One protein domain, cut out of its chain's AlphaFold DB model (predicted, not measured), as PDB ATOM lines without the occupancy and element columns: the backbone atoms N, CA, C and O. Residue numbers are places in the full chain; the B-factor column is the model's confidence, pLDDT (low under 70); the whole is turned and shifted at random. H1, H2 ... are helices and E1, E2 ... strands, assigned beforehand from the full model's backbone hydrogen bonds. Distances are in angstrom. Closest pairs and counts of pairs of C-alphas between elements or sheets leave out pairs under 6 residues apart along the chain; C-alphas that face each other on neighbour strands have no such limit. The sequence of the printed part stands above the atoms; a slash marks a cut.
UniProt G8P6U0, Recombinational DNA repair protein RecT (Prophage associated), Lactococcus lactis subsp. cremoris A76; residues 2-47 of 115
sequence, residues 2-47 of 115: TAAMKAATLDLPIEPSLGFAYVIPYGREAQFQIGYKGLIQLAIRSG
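This is residues 2 to 47 of the 115 residues of the protein "Recombinational DNA repair protein RecT (Prophage associated)" of Lactococcus lactis subsp. cremoris A76 (UniProt G8P6U0). A two-stranded hairpin, E1 and E2, and a helix, H2, that follows it end to end make one long body, and a shorter helix, H1, packs on the hairpin, more on E2 than on E1. A long loop, residues 10 to 20, leads from H1 to the start of E1. The printed part has 46 residues, with two named helices and two named strands in the order H1, E1, E2, H2; the sheet's order is E1 - E2, antiparallel, and the class is mixed, helices and strands. The whole is compact, with a radius of gyration of the C-alphas of 10.7 A, yet elongated in outline, with spans of 37 by 20 by 12 A.

H1, residues 2 to 9, comes closest to E2, residues 29 to 34, where the C-alphas of Ala 3 and Phe 32 are 4.8 A apart. Its closest C-alphas to E1, residues 21 to 26, are those of Ala 3 and Val 23, at 7.0 A. E1 and E2 form a hairpin and are antiparallel neighbours, with 151 degrees between their directions. The C-alphas of Ala 21 and Ile 34 face each other at 4.4 A. Across this pair, N 22 and O 33 are within hydrogen-bond range at 2.8 A, as are N 31 and O 24 at 2.9 A. The closest C-alphas of E1 and H2, residues 36 to 45, are those of Ala 21 and Gly 38, 6.1 A apart. H1 and H2 are apart. In H1 and H2 every O i to N i+4 pair is within hydrogen-bond range.

H1 begins at C-alpha 2, at (30.114, -16.602, -2.317), and is 10.6 A from its first to its last C-alpha. E1, from Ala 21 to Tyr 26, is 15.3 A long, and C-alpha 21 stands at (37.748, -9.016, -11.471). E2, from Glu 29 to Ile 34, is 16.2 A long. H2, from Tyr 36 to Arg 45, is 14.4 A long and ends at C-alpha 45, at (36.037, 5.378, -6.335).

The two C-alphas farthest apart in the domain are those of Arg 28, between E1 and E2, and Gly 47, the last printed residue, at 37.3 A. The printed part has no cut. The link from H1 to E1 is long, with 11 residues; the links from E1 to E2 and from E2 to H2 are tight. The mean pLDDT of the printed part is 83.6, and one residue, Ala 7 in H1, is under 70.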
ATOM      1  N   THR A   2      29.390 -17.662  -3.048       73.94
ATOM      2  CA  THR A   2      30.114 -16.602  -2.317       73.94
ATOM      3  C   THR A   2      31.000 -15.696  -3.191       73.94
ATOM      4  O   THR A   2      31.095 -14.503  -2.927       73.94
ATOM      5  N   ALA A   3      31.622 -16.221  -4.255       70.31
ATOM      6  CA  ALA A   3      32.480 -15.437  -5.154       70.31
ATOM      7  C   ALA A   3      31.715 -14.393  -5.992       70.31
ATOM      8  O   ALA A   3      32.159 -13.254  -6.106       70.31
ATOM      9  N   ALA A   4      30.543 -14.755  -6.520       71.50
ATOM     10  CA  ALA A   4      29.703 -13.833  -7.287       71.50
ATOM     11  C   ALA A   4      29.126 -12.722  -6.394       71.50
ATOM     12  O   ALA A   4      29.062 -11.567  -6.804       71.50
ATOM     13  N   MET A   5      28.786 -13.054  -5.142       74.12
ATOM     14  CA  MET A   5      28.324 -12.073  -4.159       74.12
ATOM     15  C   MET A   5      29.417 -11.046  -3.822       74.12
ATOM     16  O   MET A   5      29.125  -9.858  -3.784       74.12
ATOM     17  N   LYS A   6      30.681 -11.475  -3.672       75.69
ATOM     18  CA  LYS A   6      31.825 -10.567  -3.456       75.69
ATOM     19  C   LYS A   6      32.035  -9.595  -4.622       75.69
ATOM     20  O   LYS A   6      32.247  -8.406  -4.397       75.69
ATOM     21  N   ALA A   7      31.939 -10.081  -5.857       69.44
ATOM     22  CA  ALA A   7      32.033  -9.229  -7.040       69.44
ATOM     23  C   ALA A   7      30.914  -8.180  -7.088       69.44
ATOM     24  O   ALA A   7      31.184  -6.999  -7.292       69.44
ATOM     25  N   ALA A   8      29.673  -8.610  -6.828       72.12
ATOM     26  CA  ALA A   8      28.506  -7.734  -6.800       72.12
ATOM     27  C   ALA A   8      28.611  -6.667  -5.699       72.12
ATOM     28  O   ALA A   8      28.301  -5.509  -5.946       72.12
ATOM     29  N   THR A   9      29.112  -7.019  -4.507       75.50
ATOM     30  CA  THR A   9      29.313  -6.040  -3.423       75.50
ATOM     31  C   THR A   9      30.380  -4.996  -3.737       75.50
ATOM     32  O   THR A   9      30.304  -3.883  -3.231       75.50
ATOM     33  N   LEU A  10      31.379  -5.347  -4.550       77.12
ATOM     34  CA  LEU A  10      32.451  -4.434  -4.951       77.12
ATOM     35  C   LEU A  10      32.102  -3.637  -6.215       77.12
ATOM     36  O   LEU A  10      32.903  -2.806  -6.640       77.12
ATOM     37  N   ASP A  11      30.933  -3.896  -6.811       80.19
ATOM     38  CA  ASP A  11      30.511  -3.338  -8.096       80.19
ATOM     39  C   ASP A  11      31.616  -3.465  -9.164       80.19
ATOM     40  O   ASP A  11      31.939  -2.527  -9.897       80.19
ATOM     41  N   LEU A  12      32.263  -4.637  -9.194       82.75
ATOM     42  CA  LEU A  12      33.278  -4.980 -10.184       82.75
ATOM     43  C   LEU A  12      32.686  -6.005 -11.157       82.75
ATOM     44  O   LEU A  12      32.391  -7.132 -10.740       82.75
ATOM     45  N   PRO A  13      32.519  -5.661 -12.445       80.38
ATOM     46  CA  PRO A  13      31.985  -6.603 -13.413       80.38
ATOM     47  C   PRO A  13      32.983  -7.746 -13.623       80.38
ATOM     48  O   PRO A  13      34.186  -7.531 -13.797       80.38
ATOM     49  N   ILE A  14      32.466  -8.973 -13.612       78.31
ATOM     50  CA  ILE A  14      33.243 -10.204 -13.807       78.31
ATOM     51  C   ILE A  14      33.345 -10.491 -15.308       78.31
ATOM     52  O   ILE A  14      32.858 -11.502 -15.805       78.31
ATOM     53  N   GLU A  15      33.936  -9.553 -16.038       83.69
ATOM     54  CA  GLU A  15      34.205  -9.675 -17.466       83.69
ATOM     55  C   GLU A  15      35.730  -9.717 -17.656       83.69
ATOM     56  O   GLU A  15      36.400  -8.695 -17.447       83.69
ATOM     57  N   PRO A  16      36.312 -10.884 -18.005       75.50
ATOM     58  CA  PRO A  16      37.762 -11.059 -18.060       75.50
ATOM     59  C   PRO A  16      38.473 -10.057 -18.975       75.50
ATOM     60  O   PRO A  16      39.591  -9.640 -18.665       75.50
ATOM     61  N   SER A  17      37.819  -9.631 -20.061       81.94
ATOM     62  CA  SER A  17      38.369  -8.653 -21.008       81.94
ATOM     63  C   SER A  17      38.553  -7.251 -20.409       81.94
ATOM     64  O   SER A  17      39.463  -6.521 -20.808       81.94
ATOM     65  N   LEU A  18      37.752  -6.881 -19.402       82.88
ATOM     66  CA  LEU A  18      37.873  -5.592 -18.711       82.88
ATOM     67  C   LEU A  18      39.024  -5.581 -17.698       82.88
ATOM     68  O   LEU A  18      39.603  -4.527 -17.423       82.88
ATOM     69  N   GLY A  19      39.382  -6.748 -17.160       83.94
ATOM     70  CA  GLY A  19      40.469  -6.921 -16.196       83.94
ATOM     71  C   GLY A  19      40.198  -6.351 -14.800       83.94
ATOM     72  O   GLY A  19      41.138  -6.040 -14.064       83.94
ATOM     73  N   PHE A  20      38.923  -6.184 -14.439       86.69
ATOM     74  CA  PHE A  20      38.502  -5.661 -13.137       86.69
ATOM     75  C   PHE A  20      38.420  -6.740 -12.058       86.69
ATOM     76  O   PHE A  20      38.936  -6.553 -10.958       86.69
ATOM     77  N   ALA A  21      37.809  -7.877 -12.368       88.56
ATOM     78  CA  ALA A  21      37.748  -9.016 -11.471       88.56
ATOM     79  C   ALA A  21      37.594 -10.318 -12.254       88.56
ATOM     80  O   ALA A  21      37.090 -10.335 -13.377       88.56
ATOM     81  N   TYR A  22      38.006 -11.411 -11.625       87.25
ATOM     82  CA  TYR A  22      37.989 -12.750 -12.186       87.25
ATOM     83  C   TYR A  22      37.352 -13.720 -11.194       87.25
ATOM     84  O   TYR A  22      37.465 -13.565  -9.975       87.25
ATOM     85  N   VAL A  23      36.706 -14.753 -11.723       86.38
ATOM     86  CA  VAL A  23      36.298 -15.922 -10.944       86.38
ATOM     87  C   VAL A  23      37.073 -17.107 -11.485       86.38
ATOM     88  O   VAL A  23      36.835 -17.551 -12.604       86.38
ATOM     89  N   ILE A  24      38.035 -17.580 -10.700       85.94
ATOM     90  CA  ILE A  24      38.972 -18.624 -11.107       85.94
ATOM     91  C   ILE A  24      38.625 -19.907 -10.342       85.94
ATOM     92  O   ILE A  24      38.465 -19.860  -9.116       85.94
ATOM     93  N   PRO A  25      38.473 -21.052 -11.029       86.75
ATOM     94  CA  PRO A  25      38.287 -22.330 -10.357       86.75
ATOM     95  C   PRO A  25      39.592 -22.746  -9.669       86.75
ATOM     96  O   PRO A  25      40.644 -22.815 -10.300       86.75
ATOM     97  N   TYR A  26      39.521 -23.050  -8.376       84.50
ATOM     98  CA  TYR A  26      40.634 -23.580  -7.597       84.50
ATOM     99  C   TYR A  26      40.176 -24.841  -6.858       84.50
ATOM    100  O   TYR A  26      39.378 -24.792  -5.918       84.50
ATOM    101  N   GLY A  27      40.641 -26.002  -7.323       87.00
ATOM    102  CA  GLY A  27      40.148 -27.294  -6.850       87.00
ATOM    103  C   GLY A  27      38.652 -27.461  -7.131       87.00
ATOM    104  O   GLY A  27      38.230 -27.479  -8.284       87.00
ATOM    105  N   ARG A  28      37.846 -27.594  -6.070       87.12
ATOM    106  CA  ARG A  28      36.377 -27.732  -6.155       87.12
ATOM    107  C   ARG A  28      35.619 -26.424  -5.903       87.12
ATOM    108  O   ARG A  28      34.392 -26.437  -5.881       87.12
ATOM    109  N   GLU A  29      36.322 -25.309  -5.713       84.50
ATOM    110  CA  GLU A  29      35.717 -24.028  -5.349       84.50
ATOM    111  C   GLU A  29      35.986 -22.946  -6.396       84.50
ATOM    112  O   GLU A  29      37.065 -22.861  -6.980       84.50
ATOM    113  N   ALA A  30      34.998 -22.081  -6.620       85.62
ATOM    114  CA  ALA A  30      35.163 -20.880  -7.430       85.62
ATOM    115  C   ALA A  30      35.646 -19.731  -6.535       85.62
ATOM    116  O   ALA A  30      34.929 -19.325  -5.614       85.62
ATOM    117  N   GLN A  31      36.836 -19.198  -6.810       85.88
ATOM    118  CA  GLN A  31      37.436 -18.113  -6.042       85.88
ATOM    119  C   GLN A  31      37.331 -16.786  -6.788       85.88
ATOM    120  O   GLN A  31      37.639 -16.691  -7.973       85.88
ATOM    121  N   PHE A  32      36.901 -15.752  -6.071       87.19
ATOM    122  CA  PHE A  32      36.916 -14.382  -6.566       87.19
ATOM    123  C   PHE A  32      38.315 -13.789  -6.401       87.19
ATOM    124  O   PHE A  32      38.861 -13.814  -5.296       87.19
ATOM    125  N   GLN A  33      38.861 -13.229  -7.476       87.44
ATOM    126  CA  GLN A  33      40.132 -12.517  -7.480       87.44
ATOM    127  C   GLN A  33      39.942 -11.140  -8.117       87.44
ATOM    128  O   GLN A  33      39.319 -11.010  -9.170       87.44
ATOM    129  N   ILE A  34      40.468 -10.100  -7.473       88.06
ATOM    130  CA  ILE A  34      40.410  -8.732  -7.999       88.06
ATOM    131  C   ILE A  34      41.564  -8.550  -8.987       88.06
ATOM    132  O   ILE A  34      42.700  -8.912  -8.691       88.06
ATOM    133  N   GLY A  35      41.274  -7.984 -10.156       87.44
ATOM    134  CA  GLY A  35      42.286  -7.638 -11.149       87.44
ATOM    135  C   GLY A  35      42.958  -6.297 -10.855       87.44
ATOM    136  O   GLY A  35      42.416  -5.442 -10.155       87.44
ATOM    137  N   TYR A  36      44.131  -6.070 -11.451       86.69
ATOM    138  CA  TYR A  36      44.897  -4.829 -11.273       86.69
ATOM    139  C   TYR A  36      44.083  -3.567 -11.606       86.69
ATOM    140  O   TYR A  36      44.054  -2.613 -10.829       86.69
ATOM    141  N   LYS A  37      43.337  -3.576 -12.721       87.38
ATOM    142  CA  LYS A  37      42.465  -2.449 -13.090       87.38
ATOM    143  C   LYS A  37      41.306  -2.275 -12.106       87.38
ATOM    144  O   LYS A  37      40.831  -1.156 -11.927       87.38
ATOM    145  N   GLY A  38      40.854  -3.359 -11.470       88.81
ATOM    146  CA  GLY A  38      39.817  -3.324 -10.438       88.81
ATOM    147  C   GLY A  38      40.305  -2.610  -9.186       88.81
ATOM    148  O   GLY A  38      39.608  -1.745  -8.670       88.81
ATOM    149  N   LEU A  39      41.542  -2.883  -8.761       88.94
ATOM    150  CA  LEU A  39      42.184  -2.158  -7.660       88.94
ATOM    151  C   LEU A  39      42.324  -0.661  -7.966       88.94
ATOM    152  O   LEU A  39      41.998   0.158  -7.111       88.94
ATOM    153  N   ILE A  40      42.732  -0.296  -9.188       88.69
ATOM    154  CA  ILE A  40      42.795   1.113  -9.614       88.69
ATOM    155  C   ILE A  40      41.406   1.764  -9.564       88.69
ATOM    156  O   ILE A  40      41.263   2.869  -9.050       88.69
ATOM    157  N   GLN A  41      40.367   1.089 -10.064       88.62
ATOM    158  CA  GLN A  41      38.998   1.613 -10.018       88.62
ATOM    159  C   GLN A  41      38.494   1.798  -8.588       88.62
ATOM    160  O   GLN A  41      37.900   2.829  -8.280       88.62
ATOM    161  N   LEU A  42      38.760   0.843  -7.697       89.62
ATOM    162  CA  LEU A  42      38.420   0.973  -6.282       89.62
ATOM    163  C   LEU A  42      39.172   2.142  -5.630       89.62
ATOM    164  O   LEU A  42      38.568   2.912  -4.886       89.62
ATOM    165  N   ALA A  43      40.454   2.329  -5.958       89.12
ATOM    166  CA  ALA A  43      41.242   3.471  -5.500       89.12
ATOM    167  C   ALA A  43      40.636   4.808  -5.961       89.12
ATOM    168  O   ALA A  43      40.460   5.706  -5.139       89.12
ATOM    169  N   ILE A  44      40.229   4.920  -7.230       88.06
ATOM    170  CA  ILE A  44      39.559   6.119  -7.766       88.06
ATOM    171  C   ILE A  44      38.210   6.349  -7.067       88.06
ATOM    172  O   ILE A  44      37.947   7.446  -6.578       88.06
ATOM    173  N   ARG A  45      37.369   5.311  -6.966       91.56
ATOM    174  CA  ARG A  45      36.037   5.378  -6.335       91.56
ATOM    175  C   ARG A  45      36.095   5.725  -4.851       91.56
ATOM    176  O   ARG A  45      35.156   6.323  -4.339       91.56
ATOM    177  N   SER A  46      37.184   5.376  -4.164       90.69
ATOM    178  CA  SER A  46      37.374   5.735  -2.756       90.69
ATOM    179  C   SER A  46      37.450   7.250  -2.526       90.69
ATOM    180  O   SER A  46      37.202   7.712  -1.413       90.69
ATOM    181  N   GLY A  47      37.847   8.024  -3.545       90.25
ATOM    182  CA  GLY A  47      38.130   9.454  -3.415       90.25
ATOM    183  C   GLY A  47      39.307   9.784  -2.488       90.25
ATOM    184  O   GLY A  47      39.557  10.955  -2.225       90.25
TER     185      GLY A  47